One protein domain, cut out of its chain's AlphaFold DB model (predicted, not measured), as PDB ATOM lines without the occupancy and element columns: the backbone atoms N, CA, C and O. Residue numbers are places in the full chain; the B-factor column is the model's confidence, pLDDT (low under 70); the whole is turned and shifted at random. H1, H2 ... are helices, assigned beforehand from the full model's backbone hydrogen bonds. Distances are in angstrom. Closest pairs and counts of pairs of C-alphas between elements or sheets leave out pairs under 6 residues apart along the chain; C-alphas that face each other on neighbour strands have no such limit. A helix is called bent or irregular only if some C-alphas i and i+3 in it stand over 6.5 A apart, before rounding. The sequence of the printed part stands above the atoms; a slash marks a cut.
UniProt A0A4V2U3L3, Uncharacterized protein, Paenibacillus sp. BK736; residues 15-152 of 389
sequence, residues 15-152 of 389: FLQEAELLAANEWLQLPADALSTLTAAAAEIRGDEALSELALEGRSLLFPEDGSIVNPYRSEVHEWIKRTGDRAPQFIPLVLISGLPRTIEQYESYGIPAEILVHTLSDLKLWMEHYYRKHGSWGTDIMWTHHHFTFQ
ATOM      1  N   PHE A  15     -20.196 -18.876 -26.284       94.25
ATOM      2  CA  PHE A  15     -19.101 -19.724 -26.774       94.25
ATOM      3  C   PHE A  15     -18.739 -19.488 -28.251       94.25
ATOM      4  O   PHE A  15     -17.717 -19.978 -28.720       94.25
ATOM      5  N   LEU A  16     -19.559 -18.731 -28.987       96.19
ATOM      6  CA  LEU A  16     -19.281 -18.297 -30.357       96.19
ATOM      7  C   LEU A  16     -18.604 -16.918 -30.411       96.19
ATOM      8  O   LEU A  16     -18.359 -16.392 -31.496       96.19
ATOM      9  N   GLN A  17     -18.353 -16.275 -29.269       95.88
ATOM     10  CA  GLN A  17     -17.707 -14.967 -29.212       95.88
ATOM     11  C   GLN A  17     -16.194 -15.111 -29.395       95.88
ATOM     12  O   GLN A  17     -15.563 -15.987 -28.808       95.88
ATOM     13  N   GLU A  18     -15.589 -14.209 -30.168       95.75
ATOM     14  CA  GLU A  18     -14.147 -14.242 -30.459       95.75
ATOM     15  C   GLU A  18     -13.293 -14.212 -29.184       95.75
ATOM     16  O   GLU A  18     -12.328 -14.961 -29.068       95.75
ATOM     17  N   ALA A  19     -13.687 -13.407 -28.192       95.88
ATOM     18  CA  ALA A  19     -12.998 -13.338 -26.907       95.88
ATOM     19  C   ALA A  19     -12.990 -14.686 -26.161       95.88
ATOM     20  O   ALA A  19     -11.992 -15.032 -25.533       95.88
ATOM     21  N   GLU A  20     -14.071 -15.463 -26.259       96.25
ATOM     22  CA  GLU A  20     -14.181 -16.769 -25.600       96.25
ATOM     23  C   GLU A  20     -13.377 -17.836 -26.348       96.25
ATOM     24  O   GLU A  20     -12.740 -18.675 -25.715       96.25
ATOM     25  N   LEU A  21     -13.310 -17.766 -27.681       97.62
ATOM     26  CA  LEU A  21     -12.435 -18.635 -28.476       97.62
ATOM     27  C   LEU A  21     -10.951 -18.349 -28.211       97.62
ATOM     28  O   LEU A  21     -10.157 -19.282 -28.095       97.62
ATOM     29  N   LEU A  22     -10.576 -17.074 -28.068       97.31
ATOM     30  CA  LEU A  22      -9.218 -16.675 -27.686       97.31
ATOM     31  C   LEU A  22      -8.853 -17.205 -26.295       97.31
ATOM     32  O   LEU A  22      -7.788 -17.795 -26.139       97.31
ATOM     33  N   ALA A  23      -9.752 -17.054 -25.317       97.19
ATOM     34  CA  ALA A  23      -9.550 -17.569 -23.965       97.19
ATOM     35  C   ALA A  23      -9.477 -19.106 -23.935       97.19
ATOM     36  O   ALA A  23      -8.616 -19.678 -23.270       97.19
ATOM     37  N   ALA A  24     -10.332 -19.796 -24.697       97.75
ATOM     38  CA  ALA A  24     -10.263 -21.248 -24.837       97.75
ATOM     39  C   ALA A  24      -8.918 -21.692 -25.433       97.75
ATOM     40  O   ALA A  24      -8.348 -22.697 -25.006       97.75
ATOM     41  N   ASN A  25      -8.365 -20.923 -26.375       98.00
ATOM     42  CA  ASN A  25      -7.106 -21.273 -27.019       98.00
ATOM     43  C   ASN A  25      -5.876 -21.193 -26.099       98.00
ATOM     44  O   ASN A  25      -4.853 -21.799 -26.420       98.00
ATOM     45  N   GLU A  26      -5.968 -20.530 -24.940       96.81
ATOM     46  CA  GLU A  26      -4.931 -20.602 -23.895       96.81
ATOM     47  C   GLU A  26      -4.726 -22.045 -23.396       96.81
ATOM     48  O   GLU A  26      -3.616 -22.426 -23.023       96.81
ATOM     49  N   TRP A  27      -5.782 -22.865 -23.463       97.94
ATOM     50  CA  TRP A  27      -5.776 -24.279 -23.088       97.94
ATOM     51  C   TRP A  27      -5.556 -25.208 -24.282       97.94
ATOM     52  O   TRP A  27      -4.817 -26.183 -24.177       97.94
ATOM     53  N   LEU A  28      -6.200 -24.912 -25.415       97.62
ATOM     54  CA  LEU A  28      -6.202 -25.791 -26.592       97.62
ATOM     55  C   LEU A  28      -4.923 -25.703 -27.429       97.62
ATOM     56  O   LEU A  28      -4.585 -26.657 -28.131       97.62
ATOM     57  N   GLN A  29      -4.226 -24.563 -27.380       97.19
ATOM     58  CA  GLN A  29      -2.975 -24.320 -28.105       97.19
ATOM     59  C   GLN A  29      -3.064 -24.649 -29.610       97.19
ATOM     60  O   GLN A  29      -2.120 -25.191 -30.209       97.19
ATOM     61  N   LEU A  30      -4.209 -24.327 -30.222       97.88
ATOM     62  CA  LEU A  30      -4.457 -24.542 -31.642       97.88
ATOM     63  C   LEU A  30      -3.511 -23.680 -32.493       97.88
ATOM     64  O   LEU A  30      -3.162 -22.560 -32.095       97.88
ATOM     65  N   PRO A  31      -3.124 -24.162 -33.689       97.62
ATOM     66  CA  PRO A  31      -2.468 -23.343 -34.702       97.62
ATOM     67  C   PRO A  31      -3.258 -22.062 -35.012       97.62
ATOM     68  O   PRO A  31      -4.488 -22.039 -34.946       97.62
ATOM     69  N   ALA A  32      -2.558 -20.977 -35.351       97.56
ATOM     70  CA  ALA A  32      -3.181 -19.661 -35.541       97.56
ATOM     71  C   ALA A  32      -4.210 -19.641 -36.688       97.56
ATOM     72  O   ALA A  32      -5.241 -18.979 -36.596       97.56
ATOM     73  N   ASP A  33      -3.943 -20.384 -37.757       97.62
ATOM     74  CA  ASP A  33      -4.840 -20.574 -38.896       97.62
ATOM     75  C   ASP A  33      -6.048 -21.461 -38.553       97.62
ATOM     76  O   ASP A  33      -7.165 -21.170 -38.992       97.62
ATOM     77  N   ALA A  34      -5.865 -22.474 -37.700       97.94
ATOM     78  CA  ALA A  34      -6.964 -23.260 -37.141       97.94
ATOM     79  C   ALA A  34      -7.903 -22.388 -36.296       97.94
ATOM     80  O   ALA A  34      -9.116 -22.387 -36.517       97.94
ATOM     81  N   LEU A  35      -7.344 -21.589 -35.380       98.19
ATOM     82  CA  LEU A  35      -8.116 -20.651 -34.565       98.19
ATOM     83  C   LEU A  35      -8.837 -19.618 -35.438       98.19
ATOM     84  O   LEU A  35     -10.027 -19.390 -35.252       98.19
ATOM     85  N   SER A  36      -8.149 -19.032 -36.422       98.00
ATOM     86  CA  SER A  36      -8.759 -18.075 -37.352       98.00
ATOM     87  C   SER A  36      -9.938 -18.689 -38.115       98.00
ATOM     88  O   SER A  36     -10.968 -18.030 -38.266       98.00
ATOM     89  N   THR A  37      -9.822 -19.954 -38.530       97.88
ATOM     90  CA  THR A  37     -10.909 -20.691 -39.191       97.88
ATOM     91  C   THR A  37     -12.110 -20.869 -38.262       97.88
ATOM     92  O   THR A  37     -13.241 -20.594 -38.666       97.88
ATOM     93  N   LEU A  38     -11.887 -21.270 -37.005       97.88
ATOM     94  CA  LEU A  38     -12.965 -21.417 -36.022       97.88
ATOM     95  C   LEU A  38     -13.624 -20.078 -35.675       97.88
ATOM     96  O   LEU A  38     -14.848 -20.014 -35.591       97.88
ATOM     97  N   THR A  39     -12.850 -19.002 -35.533       98.25
ATOM     98  CA  THR A  39     -13.384 -17.655 -35.278       98.25
ATOM     99  C   THR A  39     -14.255 -17.166 -36.434       98.25
ATOM    100  O   THR A  39     -15.328 -16.605 -36.197       98.25
ATOM    101  N   ALA A  40     -13.843 -17.411 -37.682       98.12
ATOM    102  CA  ALA A  40     -14.649 -17.081 -38.856       98.12
ATOM    103  C   ALA A  40     -15.955 -17.892 -38.896       98.12
ATOM    104  O   ALA A  40     -17.028 -17.314 -39.073       98.12
ATOM    105  N   ALA A  41     -15.883 -19.205 -38.650       98.06
ATOM    106  CA  ALA A  41     -17.061 -20.070 -38.585       98.06
ATOM    107  C   ALA A  41     -18.020 -19.650 -37.458       98.06
ATOM    108  O   ALA A  41     -19.229 -19.578 -37.663       98.06
ATOM    109  N   ALA A  42     -17.500 -19.301 -36.281       98.19
ATOM    110  CA  ALA A  42     -18.312 -18.824 -35.168       98.19
ATOM    111  C   ALA A  42     -19.016 -17.495 -35.483       98.19
ATOM    112  O   ALA A  42     -20.165 -17.298 -35.088       98.19
ATOM    113  N   ALA A  43     -18.358 -16.593 -36.220       97.62
ATOM    114  CA  ALA A  43     -18.971 -15.352 -36.683       97.62
ATOM    115  C   ALA A  43     -20.094 -15.598 -37.707       97.62
ATOM    116  O   ALA A  43     -21.137 -14.953 -37.600       97.62
ATOM    117  N   GLU A  44     -19.913 -16.541 -38.643       97.00
ATOM    118  CA  GLU A  44     -20.965 -16.982 -39.578       97.00
ATOM    119  C   GLU A  44     -22.165 -17.554 -38.814       97.00
ATOM    120  O   GLU A  44     -23.281 -17.067 -38.972       97.00
ATOM    121  N   ILE A  45     -21.927 -18.523 -37.922       97.06
ATOM    122  CA  ILE A  45     -22.974 -19.184 -37.128       97.06
ATOM    123  C   ILE A  45     -23.735 -18.169 -36.270       97.06
ATOM    124  O   ILE A  45     -24.955 -18.226 -36.183       97.06
ATOM    125  N   ARG A  46     -23.039 -17.209 -35.652       95.38
ATOM    126  CA  ARG A  46     -23.666 -16.159 -34.833       95.38
ATOM    127  C   ARG A  46     -24.513 -15.187 -35.662       95.38
ATOM    128  O   ARG A  46     -25.461 -14.610 -35.132       95.38
ATOM    129  N   GLY A  47     -24.146 -14.969 -36.926       94.75
ATOM    130  CA  GLY A  47     -24.860 -14.092 -37.854       94.75
ATOM    131  C   GLY A  47     -26.141 -14.698 -38.434       94.75
ATOM    132  O   GLY A  47     -26.941 -13.957 -39.000       94.75
ATOM    133  N   ASP A  48     -26.344 -16.006 -38.276       96.50
ATOM    134  CA  ASP A  48     -27.493 -16.750 -38.790       96.50
ATOM    135  C   ASP A  48     -28.289 -17.379 -37.632       96.50
ATOM    136  O   ASP A  48     -27.750 -18.097 -36.788       96.50
ATOM    137  N   GLU A  49     -29.588 -17.088 -37.567       95.31
ATOM    138  CA  GLU A  49     -30.460 -17.544 -36.478       95.31
ATOM    139  C   GLU A  49     -30.609 -19.072 -36.454       95.31
ATOM    140  O   GLU A  49     -30.473 -19.680 -35.393       95.31
ATOM    141  N   ALA A  50     -30.773 -19.712 -37.615       96.25
ATOM    142  CA  ALA A  50     -30.937 -21.159 -37.705       96.25
ATOM    143  C   ALA A  50     -29.636 -21.901 -37.357       96.25
ATOM    144  O   ALA A  50     -29.663 -22.919 -36.662       96.25
ATOM    145  N   LEU A  51     -28.481 -21.386 -37.795       97.31
ATOM    146  CA  LEU A  51     -27.180 -21.950 -37.413       97.31
ATOM    147  C   LEU A  51     -26.900 -21.755 -35.918       97.31
ATOM    148  O   LEU A  51     -26.385 -22.666 -35.266       97.31
ATOM    149  N   SER A  52     -27.260 -20.595 -35.366       96.38
ATOM    150  CA  SER A  52     -27.165 -20.318 -33.932       96.38
ATOM    151  C   SER A  52     -28.003 -21.295 -33.103       96.38
ATOM    152  O   SER A  52     -27.495 -21.862 -32.135       96.38
ATOM    153  N   GLU A  53     -29.262 -21.528 -33.481       96.81
ATOM    154  CA  GLU A  53     -30.134 -22.510 -32.826       96.81
ATOM    155  C   GLU A  53     -29.552 -23.923 -32.907       96.81
ATOM    156  O   GLU A  53     -29.512 -24.635 -31.902       96.81
ATOM    157  N   LEU A  54     -29.010 -24.306 -34.066       97.69
ATOM    158  CA  LEU A  54     -28.372 -25.607 -34.247       97.69
ATOM    159  C   LEU A  54     -27.116 -25.772 -33.373       97.69
ATOM    160  O   LEU A  54     -26.856 -26.866 -32.865       97.69
ATOM    161  N   ALA A  55     -26.341 -24.706 -33.155       97.50
ATOM    162  CA  ALA A  55     -25.186 -24.728 -32.255       97.50
ATOM    163  C   ALA A  55     -25.609 -24.853 -30.780       97.50
ATOM    164  O   ALA A  55     -24.987 -25.594 -30.014       97.50
ATOM    165  N   LEU A  56     -26.689 -24.171 -30.382       96.94
ATOM    166  CA  LEU A  56     -27.277 -24.285 -29.043       96.94
ATOM    167  C   LEU A  56     -27.847 -25.683 -28.784       96.94
ATOM    168  O   LEU A  56     -27.654 -26.232 -27.698       96.94
ATOM    169  N   GLU A  57     -28.499 -26.276 -29.784       97.12
ATOM    170  CA  GLU A  57     -28.982 -27.654 -29.736       97.12
ATOM    171  C   GLU A  57     -27.821 -28.630 -29.515       97.12
ATOM    172  O   GLU A  57     -27.861 -29.425 -28.578       97.12
ATOM    173  N   GLY A  58     -26.748 -28.512 -30.306       96.94
ATOM    174  CA  GLY A  58     -25.542 -29.328 -30.144       96.94
ATOM    175  C   GLY A  58     -24.939 -29.209 -28.745       96.94
ATOM    176  O   GLY A  58     -24.609 -30.219 -28.121       96.94
ATOM    177  N   ARG A  59     -24.857 -27.982 -28.209       96.25
ATOM    178  CA  ARG A  59     -24.406 -27.736 -26.832       96.25
ATOM    179  C   ARG A  59     -25.292 -28.448 -25.815       96.25
ATOM    180  O   ARG A  59     -24.758 -29.115 -24.941       96.25
ATOM    181  N   SER A  60     -26.613 -28.339 -25.927       95.88
ATOM    182  CA  SER A  60     -27.549 -29.011 -25.014       95.88
ATOM    183  C   SER A  60     -27.441 -30.541 -25.100       95.88
ATOM    184  O   SER A  60     -27.452 -31.235 -24.084       95.88
ATOM    185  N   LEU A  61     -27.259 -31.074 -26.313       96.81
ATOM    186  CA  LEU A  61     -27.093 -32.507 -26.548       96.81
ATOM    187  C   LEU A  61     -25.784 -33.062 -25.979       96.81
ATOM    188  O   LEU A  61     -25.779 -34.214 -25.541       96.81
ATOM    189  N   LEU A  62     -24.692 -32.296 -26.012       96.56
ATOM    190  CA  LEU A  62     -23.365 -32.747 -25.573       96.56
ATOM    191  C   LEU A  62     -23.028 -32.352 -24.128       96.56
ATOM    192  O   LEU A  62     -22.244 -33.042 -23.478       96.56
ATOM    193  N   PHE A  63     -23.622 -31.273 -23.624       96.12
ATOM    194  CA  PHE A  63     -23.353 -30.685 -22.312       96.12
ATOM    195  C   PHE A  63     -24.670 -30.304 -21.615       96.12
ATOM    196  O   PHE A  63     -24.974 -29.115 -21.472       96.12
ATOM    197  N   PRO A  64     -25.467 -31.297 -21.183       93.81
ATOM    198  CA  PRO A  64     -26.738 -31.041 -20.515       93.81
ATOM    199  C   PRO A  64     -26.540 -30.293 -19.187       93.81
ATOM    200  O   PRO A  64     -25.545 -30.483 -18.481       93.81
ATOM    201  N   GLU A  65     -27.503 -29.434 -18.844       89.12
ATOM    202  CA  GLU A  65     -27.424 -28.538 -17.677       89.12
ATOM    203  C   GLU A  65     -27.424 -29.278 -16.335       89.12
ATOM    204  O   GLU A  65     -26.813 -28.812 -15.377       89.12
ATOM    205  N   ASP A  66     -28.065 -30.449 -16.273       90.31
ATOM    206  CA  ASP A  66     -28.096 -31.310 -15.082       90.31
ATOM    207  C   ASP A  66     -26.746 -31.969 -14.773       90.31
ATOM    208  O   ASP A  66     -26.554 -32.599 -13.732       90.31
ATOM    209  N   GLY A  67     -25.797 -31.816 -15.686       86.69
ATOM    210  CA  GLY A  67     -24.459 -32.311 -15.541       86.69
ATOM    211  C   GLY A  67     -24.252 -33.756 -15.978       86.69
ATOM    212  O   GLY A  67     -23.129 -34.250 -15.839       86.69
ATOM    213  N   SER A  68     -25.281 -34.411 -16.512       89.62
ATOM    214  CA  SER A  68     -25.212 -35.802 -16.937       89.62
ATOM    215  C   SER A  68     -24.158 -36.024 -18.024       89.62
ATOM    216  O   SER A  68     -23.927 -35.206 -18.917       89.62
ATOM    217  N   ILE A  69     -23.479 -37.162 -17.918       85.94
ATOM    218  CA  ILE A  69     -22.559 -37.648 -18.939       85.94
ATOM    219  C   ILE A  69     -23.389 -38.261 -20.064       85.94
ATOM    220  O   ILE A  69     -24.250 -39.110 -19.822       85.94
ATOM    221  N   VAL A  70     -23.083 -37.877 -21.297       92.12
ATOM    222  CA  VAL A  70     -23.762 -38.372 -22.496       92.12
ATOM    223  C   VAL A  70     -22.810 -39.197 -23.347       92.12
ATOM    224  O   VAL A  70     -21.631 -38.878 -23.463       92.12
ATOM    225  N   ASN A  71     -23.331 -40.248 -23.980       93.00
ATOM    226  CA  ASN A  71     -22.606 -40.937 -25.041       93.00
ATOM    227  C   ASN A  71     -22.656 -40.061 -26.311       93.00
ATOM    228  O   ASN A  71     -23.758 -39.859 -26.840       93.00
ATOM    229  N   PRO A  72     -21.517 -39.564 -26.830       94.06
ATOM    230  CA  PRO A  72     -21.506 -38.698 -28.008       94.06
ATOM    231  C   PRO A  72     -21.888 -39.436 -29.304       94.06
ATOM    232  O   PRO A  72     -22.084 -38.802 -30.333       94.06
ATOM    233  N   TYR A  73     -22.048 -40.762 -29.259       94.44
ATOM    234  CA  TYR A  73     -22.460 -41.609 -30.379       94.44
ATOM    235  C   TYR A  73     -23.937 -42.043 -30.308       94.44
ATOM    236  O   TYR A  73     -24.346 -42.981 -30.991       94.44
ATOM    237  N   ARG A  74     -24.779 -41.391 -29.497       95.06
ATOM    238  CA  ARG A  74     -26.232 -41.659 -29.514       95.06
ATOM    239  C   ARG A  74     -26.906 -41.134 -30.787       95.06
ATOM    240  O   ARG A  74     -26.361 -40.273 -31.480       95.06
ATOM    241  N   SER A  75     -28.097 -41.644 -31.094       96.62
ATOM    242  CA  SER A  75     -28.866 -41.302 -32.302       96.62
ATOM    243  C   SER A  75     -29.079 -39.800 -32.487       96.62
ATOM    244  O   SER A  75     -28.909 -39.277 -33.579       96.62
ATOM    245  N   GLU A  76     -29.393 -39.092 -31.413       96.94
ATOM    246  CA  GLU A  76     -29.740 -37.676 -31.414       96.94
ATOM    247  C   GLU A  76     -28.538 -36.811 -31.807       96.94
ATOM    248  O   GLU A  76     -28.685 -35.854 -32.561       96.94
ATOM    249  N   VAL A  77     -27.333 -37.191 -31.366       96.62
ATOM    250  CA  VAL A  77     -26.090 -36.509 -31.759       96.62
ATOM    251  C   VAL A  77     -25.779 -36.780 -33.232       96.62
ATOM    252  O   VAL A  77     -25.401 -35.861 -33.950       96.62
ATOM    253  N   HIS A  78     -26.001 -38.006 -33.718       96.06
ATOM    254  CA  HIS A  78     -25.832 -38.323 -35.138       96.06
ATOM    255  C   HIS A  78     -26.792 -37.530 -36.032       96.06
ATOM    256  O   HIS A  78     -26.377 -37.004 -37.064       96.06
ATOM    257  N   GLU A  79     -28.065 -37.424 -35.649       97.44
ATOM    258  CA  GLU A  79     -29.049 -36.628 -36.387       97.44
ATOM    259  C   GLU A  79     -28.717 -35.131 -36.349       97.44
ATOM    260  O   GLU A  79     -28.844 -34.443 -37.364       97.44
ATOM    261  N   TRP A  80     -28.209 -34.630 -35.219       97.69
ATOM    262  CA  TRP A  80     -27.687 -33.269 -35.124       97.69
ATOM    263  C   TRP A  80     -26.504 -33.039 -36.079       97.69
ATOM    264  O   TRP A  80     -26.557 -32.109 -36.886       97.69
ATOM    265  N   ILE A  81     -25.493 -33.917 -36.084       96.81
ATOM    266  CA  ILE A  81     -24.343 -33.829 -37.004       96.81
ATOM    267  C   ILE A  81     -24.822 -33.808 -38.460       96.81
ATOM    268  O   ILE A  81     -24.410 -32.938 -39.225       96.81
ATOM    269  N   LYS A  82     -25.752 -34.690 -38.853       96.94
ATOM    270  CA  LYS A  82     -26.308 -34.697 -40.219       96.94
ATOM    271  C   LYS A  82     -26.925 -33.353 -40.610       96.94
ATOM    272  O   LYS A  82     -26.733 -32.900 -41.736       96.94
ATOM    273  N   ARG A  83     -27.637 -32.697 -39.688       97.38
ATOM    274  CA  ARG A  83     -28.273 -31.387 -39.925       97.38
ATOM    275  C   ARG A  83     -27.271 -30.242 -40.075       97.38
ATOM    276  O   ARG A  83     -27.615 -29.242 -40.699       97.38
ATOM    277  N   THR A  84     -26.045 -30.381 -39.568       96.00
ATOM    278  CA  THR A  84     -24.973 -29.392 -39.805       96.00
ATOM    279  C   THR A  84     -24.403 -29.456 -41.232       96.00
ATOM    280  O   THR A  84     -23.808 -28.482 -41.701       96.00
ATOM    281  N   GLY A  85     -24.622 -30.565 -41.953       94.88
ATOM    282  CA  GLY A  85     -24.139 -30.770 -43.320       94.88
ATOM    283  C   GLY A  85     -22.618 -30.641 -43.424       94.88
ATOM    284  O   GLY A  85     -21.885 -31.060 -42.531       94.88
ATOM    285  N   ASP A  86     -22.137 -29.992 -44.485       94.12
ATOM    286  CA  ASP A  86     -20.699 -29.806 -44.743       94.12
ATOM    287  C   ASP A  86     -19.983 -28.932 -43.696       94.12
ATOM    288  O   ASP A  86     -18.755 -28.853 -43.691       94.12
ATOM    289  N   ARG A  87     -20.732 -28.280 -42.791       95.31
ATOM    290  CA  ARG A  87     -20.186 -27.465 -41.693       95.31
ATOM    291  C   ARG A  87     -19.925 -28.265 -40.418       95.31
ATOM    292  O   ARG A  87     -19.372 -27.701 -39.471       95.31
ATOM    293  N   ALA A  88     -20.302 -29.547 -40.366       96.25
ATOM    294  CA  ALA A  88     -20.047 -30.418 -39.213       96.25
ATOM    295  C   ALA A  88     -18.621 -30.281 -38.647       96.25
ATOM    296  O   ALA A  88     -18.488 -30.101 -37.433       96.25
ATOM    297  N   PRO A  89     -17.562 -30.256 -39.486       97.44
ATOM    298  CA  PRO A  89     -16.190 -30.193 -39.001       97.44
ATOM    299  C   PRO A  89     -15.847 -28.912 -38.232       97.44
ATOM    300  O   PRO A  89     -14.924 -28.928 -37.423       97.44
ATOM    301  N   GLN A  90     -16.564 -27.805 -38.458       96.56
ATOM    302  CA  GLN A  90     -16.400 -26.557 -37.706       96.56
ATOM    303  C   GLN A  90     -17.403 -26.445 -36.550       96.56
ATOM    304  O   GLN A  90     -17.071 -25.878 -35.511       96.56
ATOM    305  N   PHE A  91     -18.601 -27.024 -36.682       96.06
ATOM    306  CA  PHE A  91     -19.595 -27.069 -35.604       96.06
ATOM    307  C   PHE A  91     -19.109 -27.877 -34.401       96.06
ATOM    308  O   PHE A  91     -19.200 -27.403 -33.270       96.06
ATOM    309  N   ILE A  92     -18.578 -29.077 -34.638       97.56
ATOM    310  CA  ILE A  92     -18.119 -29.988 -33.583       97.56
ATOM    311  C   ILE A  92     -17.124 -29.306 -32.624       97.56
ATOM    312  O   ILE A  92     -17.425 -29.243 -31.430       97.56
ATOM    313  N   PRO A  93     -15.984 -28.741 -33.073       97.81
ATOM    314  CA  PRO A  93     -15.026 -28.109 -32.166       97.81
ATOM    315  C   PRO A  93     -15.607 -26.889 -31.439       97.81
ATOM    316  O   PRO A  93     -15.335 -26.719 -30.253       97.81
ATOM    317  N   LEU A  94     -16.445 -26.072 -32.091       98.25
ATOM    318  CA  LEU A  94     -17.092 -24.922 -31.445       98.25
ATOM    319  C   LEU A  94     -18.041 -25.353 -30.320       98.25
ATOM    320  O   LEU A  94     -18.034 -24.768 -29.237       98.25
ATOM    321  N   VAL A  95     -18.829 -26.405 -30.548       97.69
ATOM    322  CA  VAL A  95     -19.711 -26.950 -29.516       97.69
ATOM    323  C   VAL A  95     -18.901 -27.591 -28.390       97.69
ATOM    324  O   VAL A  95     -19.228 -27.370 -27.227       97.69
ATOM    325  N   LEU A  96     -17.820 -28.316 -28.685       97.69
ATOM    326  CA  LEU A  96     -16.933 -28.876 -27.657       97.69
ATOM    327  C   LEU A  96     -16.324 -27.790 -26.758       97.69
ATOM    328  O   LEU A  96     -16.355 -27.926 -25.535       97.69
ATOM    329  N   ILE A  97     -15.861 -26.681 -27.347       97.31
ATOM    330  CA  ILE A  97     -15.331 -25.518 -26.615       97.31
ATOM    331  C   ILE A  97     -16.350 -24.971 -25.607       97.31
ATOM    332  O   ILE A  97     -15.963 -24.522 -24.527       97.31
ATOM    333  N   SER A  98     -17.651 -25.068 -25.895       96.06
ATOM    334  CA  SER A  98     -18.696 -24.612 -24.970       96.06
ATOM    335  C   SER A  98     -18.728 -25.372 -23.632       96.06
ATOM    336  O   SER A  98     -19.239 -24.838 -22.645       96.06
ATOM    337  N   GLY A  99     -18.168 -26.587 -23.577       95.38
ATOM    338  CA  GLY A  99     -18.032 -27.381 -22.353       95.38
ATOM    339  C   GLY A  99     -16.813 -27.021 -21.499       95.38
ATOM    340  O   GLY A  99     -16.812 -27.287 -20.297       95.38
ATOM    341  N   LEU A 100     -15.807 -26.366 -22.089       96.81
ATOM    342  CA  LEU A 100     -14.501 -26.131 -21.467       96.81
ATOM    343  C   LEU A 100     -14.563 -25.417 -20.104       96.81
ATOM    344  O   LEU A 100     -13.866 -25.868 -19.194       96.81
ATOM    345  N   PRO A 101     -15.375 -24.359 -19.886       95.69
ATOM    346  CA  PRO A 101     -15.415 -23.696 -18.581       95.69
ATOM    347  C   PRO A 101     -15.807 -24.635 -17.439       95.69
ATOM    348  O   PRO A 101     -15.217 -24.573 -16.364       95.69
ATOM    349  N   ARG A 102     -16.760 -25.542 -17.689       94.88
ATOM    350  CA  ARG A 102     -17.174 -26.546 -16.707       94.88
ATOM    351  C   ARG A 102     -16.062 -27.562 -16.463       94.88
ATOM    352  O   ARG A 102     -15.821 -27.930 -15.320       94.88
ATOM    353  N   THR A 103     -15.362 -27.991 -17.514       96.62
ATOM    354  CA  THR A 103     -14.211 -28.891 -17.374       96.62
ATOM    355  C   THR A 103     -13.107 -28.253 -16.533       96.62
ATOM    356  O   THR A 103     -12.578 -28.904 -15.638       96.62
ATOM    357  N   ILE A 104     -12.783 -26.977 -16.771       98.06
ATOM    358  CA  ILE A 104     -11.789 -26.230 -15.985       98.06
ATOM    359  C   ILE A 104     -12.198 -26.209 -14.507       98.06
ATOM    360  O   ILE A 104     -11.399 -26.584 -13.654       98.06
ATOM    361  N   GLU A 105     -13.455 -25.872 -14.205       97.00
ATOM    362  CA  GLU A 105     -13.980 -25.869 -12.833       97.00
ATOM    363  C   GLU A 105     -13.900 -27.259 -12.168       97.00
ATOM    364  O   GLU A 105     -13.576 -27.378 -10.982       97.00
ATOM    365  N   GLN A 106     -14.131 -28.339 -12.922       96.56
ATOM    366  CA  GLN A 106     -13.947 -29.705 -12.422       96.56
ATOM    367  C   GLN A 106     -12.476 -29.999 -12.091       96.56
ATOM    368  O   GLN A 106     -12.186 -30.511 -11.012       96.56
ATOM    369  N   TYR A 107     -11.531 -29.626 -12.958       98.19
ATOM    370  CA  TYR A 107     -10.099 -29.797 -12.679       98.19
ATOM    371  C   TYR A 107      -9.654 -28.984 -11.455       98.19
ATOM    372  O   TYR A 107      -8.951 -29.510 -10.590       98.19
ATOM    373  N   GLU A 108     -10.100 -27.730 -11.347       97.94
ATOM    374  CA  GLU A 108      -9.791 -26.851 -10.218       97.94
ATOM    375  C   GLU A 108     -10.380 -27.373  -8.902       97.94
ATOM    376  O   GLU A 108      -9.674 -27.421  -7.893       97.94
ATOM    377  N   SER A 109     -11.642 -27.817  -8.902       97.44
ATOM    378  CA  SER A 109     -12.311 -28.328  -7.695       97.44
ATOM    379  C   SER A 109     -11.698 -29.629  -7.172       97.44
ATOM    380  O   SER A 109     -11.619 -29.814  -5.957       97.44
ATOM    381  N   TYR A 110     -11.196 -30.494  -8.057       96.88
ATOM    382  CA  TYR A 110     -10.441 -31.695  -7.677       96.88
ATOM    383  C   TYR A 110      -8.967 -31.399  -7.340       96.88
ATOM    384  O   TYR A 110      -8.254 -32.283  -6.862       96.88
ATOM    385  N   GLY A 111      -8.481 -30.174  -7.574       97.81
ATOM    386  CA  GLY A 111      -7.076 -29.812  -7.376       97.81
ATOM    387  C   GLY A 111      -6.124 -30.555  -8.320       97.81
ATOM    388  O   GLY A 111      -4.988 -30.873  -7.942       97.81
ATOM    389  N   ILE A 112      -6.594 -30.884  -9.525       98.31
ATOM    390  CA  ILE A 112      -5.790 -31.522 -10.567       98.31
ATOM    391  C   ILE A 112      -4.932 -30.446 -11.255       98.31
ATOM    392  O   ILE A 112      -5.453 -29.386 -11.603       98.31
ATOM    393  N   PRO A 113      -3.622 -30.680 -11.476       97.94
ATOM    394  CA  PRO A 113      -2.761 -29.719 -12.155       97.94
ATOM    395  C   PRO A 113      -3.293 -29.320 -13.536       97.94
ATOM    396  O   PRO A 113      -3.604 -30.180 -14.358       97.94
ATOM    397  N   ALA A 114      -3.309 -28.014 -13.815       97.81
ATOM    398  CA  ALA A 114      -3.745 -27.451 -15.097       97.81
ATOM    399  C   ALA A 114      -2.990 -28.035 -16.306       97.81
ATOM    400  O   ALA A 114      -3.561 -28.183 -17.382       97.81
ATOM    401  N   GLU A 115      -1.726 -28.426 -16.122       97.88
ATOM    402  CA  GLU A 115      -0.918 -29.095 -17.146       97.88
ATOM    403  C   GLU A 115      -1.562 -30.401 -17.647       97.88
ATOM    404  O   GLU A 115      -1.526 -30.679 -18.843       97.88
ATOM    405  N   ILE A 116      -2.228 -31.165 -16.772       98.25
ATOM    406  CA  ILE A 116      -2.939 -32.390 -17.173       98.25
ATOM    407  C   ILE A 116      -4.132 -32.043 -18.066       98.25
ATOM    408  O   ILE A 116      -4.379 -32.748 -19.044       98.25
ATOM    409  N   LEU A 117      -4.841 -30.942 -17.788       98.50
ATOM    410  CA  LEU A 117      -5.930 -30.480 -18.650       98.50
ATOM    411  C   LEU A 117      -5.400 -30.055 -20.024       98.50
ATOM    412  O   LEU A 117      -5.949 -30.482 -21.033       98.50
ATOM    413  N   VAL A 118      -4.308 -29.285 -20.079       98.44
ATOM    414  CA  VAL A 118      -3.670 -28.879 -21.347       98.44
ATOM    415  C   VAL A 118      -3.237 -30.101 -22.162       98.44
ATOM    416  O   VAL A 118      -3.556 -30.203 -23.346       98.44
ATOM    417  N   HIS A 119      -2.570 -31.074 -21.534       97.69
ATOM    418  CA  HIS A 119      -2.186 -32.318 -22.205       97.69
ATOM    419  C   HIS A 119      -3.400 -33.104 -22.693       97.69
ATOM    420  O   HIS A 119      -3.403 -33.596 -23.817       97.69
ATOM    421  N   THR A 120      -4.449 -33.194 -21.882       98.38
ATOM    422  CA  THR A 120      -5.688 -33.884 -22.248       98.38
ATOM    423  C   THR A 120      -6.342 -33.202 -23.452       98.38
ATOM    424  O   THR A 120      -6.593 -33.842 -24.466       98.38
ATOM    425  N   LEU A 121      -6.530 -31.885 -23.418       98.19
ATOM    426  CA  LEU A 121      -7.174 -31.145 -24.505       98.19
ATOM    427  C   LEU A 121      -6.344 -31.070 -25.798       98.19
ATOM    428  O   LEU A 121      -6.907 -30.773 -26.855       98.19
ATOM    429  N   SER A 122      -5.042 -31.377 -25.745       96.94
ATOM    430  CA  SER A 122      -4.171 -31.393 -26.930       96.94
ATOM    431  C   SER A 122      -4.647 -32.355 -28.027       96.94
ATOM    432  O   SER A 122      -4.345 -32.142 -29.201       96.94
ATOM    433  N   ASP A 123      -5.465 -33.356 -27.693       96.62
ATOM    434  CA  ASP A 123      -6.056 -34.260 -28.682       96.62
ATOM    435  C   ASP A 123      -6.966 -33.539 -29.678       96.62
ATOM    436  O   ASP A 123      -6.994 -33.916 -30.849       96.62
ATOM    437  N   LEU A 124      -7.661 -32.466 -29.274       97.56
ATOM    438  CA  LEU A 124      -8.464 -31.687 -30.221       97.56
ATOM    439  C   LEU A 124      -7.587 -31.124 -31.341       97.56
ATOM    440  O   LEU A 124      -7.928 -31.249 -32.516       97.56
ATOM    441  N   LYS A 125      -6.426 -30.569 -30.984       97.00
ATOM    442  CA  LYS A 125      -5.443 -30.087 -31.955       97.00
ATOM    443  C   LYS A 125      -4.978 -31.210 -32.882       97.00
ATOM    444  O   LYS A 125      -4.966 -31.012 -34.093       97.00
ATOM    445  N   LEU A 126      -4.635 -32.377 -32.334       95.69
ATOM    446  CA  LEU A 126      -4.166 -33.525 -33.123       95.69
ATOM    447  C   LEU A 126      -5.200 -33.959 -34.168       95.69
ATOM    448  O   LEU A 126      -4.857 -34.180 -35.333       95.69
ATOM    449  N   TRP A 127      -6.472 -34.047 -33.778       96.06
ATOM    450  CA  TRP A 127      -7.547 -34.415 -34.701       96.06
ATOM    451  C   TRP A 127      -7.829 -33.322 -35.729       96.06
ATOM    452  O   TRP A 127      -8.064 -33.639 -36.894       96.06
ATOM    453  N   MET A 128      -7.701 -32.049 -35.350       97.50
ATOM    454  CA  MET A 128      -7.804 -30.940 -36.296       97.50
ATOM    455  C   MET A 128      -6.670 -30.929 -37.331       97.50
ATOM    456  O   MET A 128      -6.919 -30.700 -38.513       97.50
ATOM    457  N   GLU A 129      -5.435 -31.237 -36.929       95.81
ATOM    458  CA  GLU A 129      -4.291 -31.380 -37.842       95.81
ATOM    459  C   GLU A 129      -4.446 -32.595 -38.768       95.81
ATOM    460  O   GLU A 129      -4.064 -32.557 -39.941       95.81
ATOM    461  N   HIS A 130      -5.006 -33.694 -38.258       92.44
ATOM    462  CA  HIS A 130      -5.338 -34.862 -39.068       92.44
ATOM    463  C   HIS A 130      -6.398 -34.527 -40.125       92.44
ATOM    464  O   HIS A 130      -6.204 -34.816 -41.306       92.44
ATOM    465  N   TYR A 131      -7.480 -33.863 -39.719       94.69
ATOM    466  CA  TYR A 131      -8.540 -33.430 -40.622       94.69
ATOM    467  C   TYR A 131      -8.007 -32.465 -41.693       94.69
ATOM    468  O   TYR A 131      -8.265 -32.663 -42.880       94.69
ATOM    469  N   TYR A 132      -7.172 -31.491 -41.308       96.19
ATOM    470  CA  TYR A 132      -6.544 -30.558 -42.246       96.19
ATOM    471  C   TYR A 132      -5.696 -31.269 -43.304       96.19
ATOM    472  O   TYR A 132      -5.818 -30.973 -44.490       96.19
ATOM    473  N   ARG A 133      -4.876 -32.252 -42.913       92.31
ATOM    474  CA  ARG A 133      -4.072 -33.031 -43.873       92.31
ATOM    475  C   ARG A 133      -4.926 -33.790 -44.885       92.31
ATOM    476  O   ARG A 133      -4.506 -33.936 -46.027       92.31
ATOM    477  N   LYS A 134      -6.105 -34.258 -44.470       90.12
ATOM    478  CA  LYS A 134      -7.015 -35.037 -45.315       90.12
ATOM    479  C   LYS A 134      -7.890 -34.164 -46.220       90.12
ATOM    480  O   LYS A 134      -8.139 -34.530 -47.363       90.12
ATOM    481  N   HIS A 135      -8.351 -33.018 -45.722       92.94
ATOM    482  CA  HIS A 135      -9.387 -32.211 -46.381       92.94
ATOM    483  C   HIS A 135      -8.911 -30.832 -46.857       92.94
ATOM    484  O   HIS A 135      -9.629 -30.162 -47.596       92.94
ATOM    485  N   GLY A 136      -7.722 -30.385 -46.448       94.81
ATOM    486  CA  GLY A 136      -7.181 -29.062 -46.775       94.81
ATOM    487  C   GLY A 136      -7.855 -27.895 -46.041       94.81
ATOM    488  O   GLY A 136      -7.558 -26.739 -46.337       94.81
ATOM    489  N   SER A 137      -8.754 -28.170 -45.092       95.50
ATOM    490  CA  SER A 137      -9.443 -27.178 -44.260       95.50
ATOM    491  C   SER A 137      -9.432 -27.603 -42.792       95.50
ATOM    492  O   SER A 137      -9.354 -28.789 -42.483       95.50
ATOM    493  N   TRP A 138      -9.468 -26.638 -41.870       97.94
ATOM    494  CA  TRP A 138      -9.471 -26.926 -40.436       97.94
ATOM    495  C   TRP A 138     -10.866 -27.331 -39.950       97.94
ATOM    496  O   TRP A 138     -11.867 -26.699 -40.291       97.94
ATOM    497  N   GLY A 139     -10.916 -28.370 -39.121       97.00
ATOM    498  CA  GLY A 139     -12.134 -28.916 -38.529       97.00
ATOM    499  C   GLY A 139     -11.861 -30.267 -37.876       97.00
ATOM    500  O   GLY A 139     -10.712 -30.681 -37.806       97.00
ATOM    501  N   THR A 140     -12.882 -30.957 -37.383       96.31
ATOM    502  CA  THR A 140     -12.771 -32.353 -36.935       96.31
ATOM    503  C   THR A 140     -14.119 -33.053 -37.047       96.31
ATOM    504  O   THR A 140     -15.151 -32.468 -36.739       96.31
ATOM    505  N   ASP A 141     -14.108 -34.314 -37.460       92.44
ATOM    506  CA  ASP A 141     -15.252 -35.231 -37.471       92.44
ATOM    507  C   ASP A 141     -15.201 -36.239 -36.303       92.44
ATOM    508  O   ASP A 141     -16.044 -37.131 -36.187       92.44
ATOM    509  N   ILE A 142     -14.219 -36.092 -35.409       91.56
ATOM    510  CA  ILE A 142     -13.950 -37.026 -34.319       91.56
ATOM    511  C   ILE A 142     -14.674 -36.589 -33.046       91.56
ATOM    512  O   ILE A 142     -14.222 -35.710 -32.318       91.56
ATOM    513  N   MET A 143     -15.773 -37.274 -32.730       94.00
ATOM    514  CA  MET A 143     -16.541 -37.036 -31.503       94.00
ATOM    515  C   MET A 143     -15.869 -37.557 -30.224       94.00
ATOM    516  O   MET A 143     -16.258 -37.158 -29.128       94.00
ATOM    517  N   TRP A 144     -14.825 -38.387 -30.338       94.19
ATOM    518  CA  TRP A 144     -14.041 -38.899 -29.204       94.19
ATOM    519  C   TRP A 144     -13.489 -37.788 -28.297       94.19
ATOM    520  O   TRP A 144     -13.372 -37.966 -27.082       94.19
ATOM    521  N   THR A 145     -13.196 -36.606 -28.850       95.44
ATOM    522  CA  THR A 145     -12.701 -35.474 -28.058       95.44
ATOM    523  C   THR A 145     -13.702 -35.006 -27.002       95.44
ATOM    524  O   THR A 145     -13.284 -34.424 -26.011       95.44
ATOM    525  N   HIS A 146     -14.991 -35.341 -27.118       97.06
ATOM    526  CA  HIS A 146     -16.004 -35.062 -26.092       97.06
ATOM    527  C   HIS A 146     -15.621 -35.564 -24.690       97.06
ATOM    528  O   HIS A 146     -15.811 -34.824 -23.725       97.06
ATOM    529  N   HIS A 147     -14.977 -36.730 -24.562       97.06
ATOM    530  CA  HIS A 147     -14.508 -37.254 -23.268       97.06
ATOM    531  C   HIS A 147     -13.486 -36.337 -22.570       97.06
ATOM    532  O   HIS A 147     -13.436 -36.260 -21.340       97.06
ATOM    533  N   HIS A 148     -12.708 -35.588 -23.355       97.25
ATOM    534  CA  HIS A 148     -11.694 -34.649 -22.873       97.25
ATOM    535  C   HIS A 148     -12.345 -33.374 -22.316       97.25
ATOM    536  O   HIS A 148     -11.876 -32.816 -21.328       97.25
ATOM    537  N   PHE A 149     -13.472 -32.956 -22.907       97.44
ATOM    538  CA  PHE A 149     -14.277 -31.806 -22.474       97.44
ATOM    539  C   PHE A 149     -15.336 -32.166 -21.417       97.44
ATOM    540  O   PHE A 149     -16.086 -31.304 -20.969       97.44
ATOM    541  N   THR A 150     -15.419 -33.427 -20.990       96.19
ATOM    542  CA  THR A 150     -16.409 -33.888 -19.997       96.19
ATOM    543  C   THR A 150     -15.789 -34.550 -18.773       96.19
ATOM    544  O   THR A 150     -16.497 -35.201 -18.007       96.19
ATOM    545  N   PHE A 151     -14.486 -34.338 -18.545       96.12
ATOM    546  CA  PHE A 151     -13.778 -34.841 -17.360       96.12
ATOM    547  C   PHE A 151     -13.795 -36.379 -17.257       96.12
ATOM    548  O   PHE A 151     -13.816 -36.942 -16.166       96.12
ATOM    549  N   GLN A 152     -13.820 -37.069 -18.402       95.75
ATOM    550  CA  GLN A 152     -13.888 -38.533 -18.457       95.75
ATOM    551  C   GLN A 152     -12.570 -39.199 -18.839       95.75
ATOM    552  O   GLN A 152     -12.367 -40.368 -18.517       95.75
TER     553      GLN A 152
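This is residues 15 to 152 of the 389 residues of an uncharacterized protein of Paenibacillus sp. BK736 (UniProt A0A4V2U3L3). The arm H4b of a bent helix lies at the middle of this domain; H2 crosses it on one side, and H3 packs on another side in a hairpin with the other arm, H4a. H5 follows H4b in nearly the same sense, and the long H6 folds back beside both, with H1 across it and the short H7 near H4b and H6. The printed part has 138 residues with seven named helices, H1 to H7 in order along the chain, and no named strand; the class is all helix. It is compact, with a radius of gyration of the C-alphas of 14.1 A, and rounded, spanning 39 by 33 by 27 A.

H1 is residues 18 to 28, 14.5 A long, beginning at C-alpha 18 at (-14.147, -14.242, -30.459). H2 is residues 32 to 47, 22.5 A, and H3 is residues 49 to 62, 20.0 A. H4, residues 75 to 97, was assigned as one helix by its hydrogen bonds but is bent: C-alphas 83 and 86 are 9.1 A apart. Its arms are H4a, residues 75 to 83, and H4b, residues 86 to 97, 19.4 A long and irregular, with C-alphas 86 and 89 7.3 A apart. H5 is residues 100 to 109, 14.1 A. H6 is residues 114 to 135, 32.1 A, from C-alpha 114 at (-3.745, -27.451, -15.097). H7 is residues 143 to 147, ending at C-alpha 147 at (-14.508, -37.254, -23.268).

H1 and H2 form a helical hairpin at a steep tilt of 38 degrees, the C-alphas of Glu 18 and Thr 39 being closest at 6.0 A. H1 touches residues 117 to 125 of H6, about perpendicular at 74 degrees; Trp 27 and Val 118 have the closest C-alphas, 5.4 A. H2 and H3 touch only at the corner, closest at C-alphas 45 and 51, 5.0 A. Residues 38 to 42 of H2 touch residues 90 to 94 of H4b, about perpendicular at 80 degrees, closest at C-alphas 38 and 90, 6.4 A. H3 touches residues 91 to 96 of H4b at a steep tilt of 55 degrees, closest at C-alphas 59 and 95, 5.5 A. H3 and H4a form a hairpin at a shallow tilt of 24 degrees, closest at C-alphas 61 and 77, 6.6 A. H5 and H6 form another hairpin, at a shallow tilt of 25 degrees, in which H6 touches H5 with residues 114 to 117 alone, the closest C-alphas being those of Tyr 107 and Ala 114, 7.2 A apart. H7 only just touches H4b and H6, with 3 pairs of C-alphas within 8 A each; the closest are 96 and 146, 6.4 A, and 124 and 145, 6.1 A. The helix packing is mostly crossed, but only just. In H2, H3, H4a and H5 every O i to N i+4 pair is within hydrogen-bond range; in H1 6 of 7 are, in H4b 6 of 8, in H6 15 of 18, and in H7 0 of 1, beside 2 of 2 O i to N i+3 pairs.

The C-alphas farthest apart are those of Gly 85 and Gly 111, 39.8 A. The printed part has no cut. The link from H3 to H4, residues 63 to 74, is long. The mean pLDDT of the printed part is 96.2, and no printed residue is under 70.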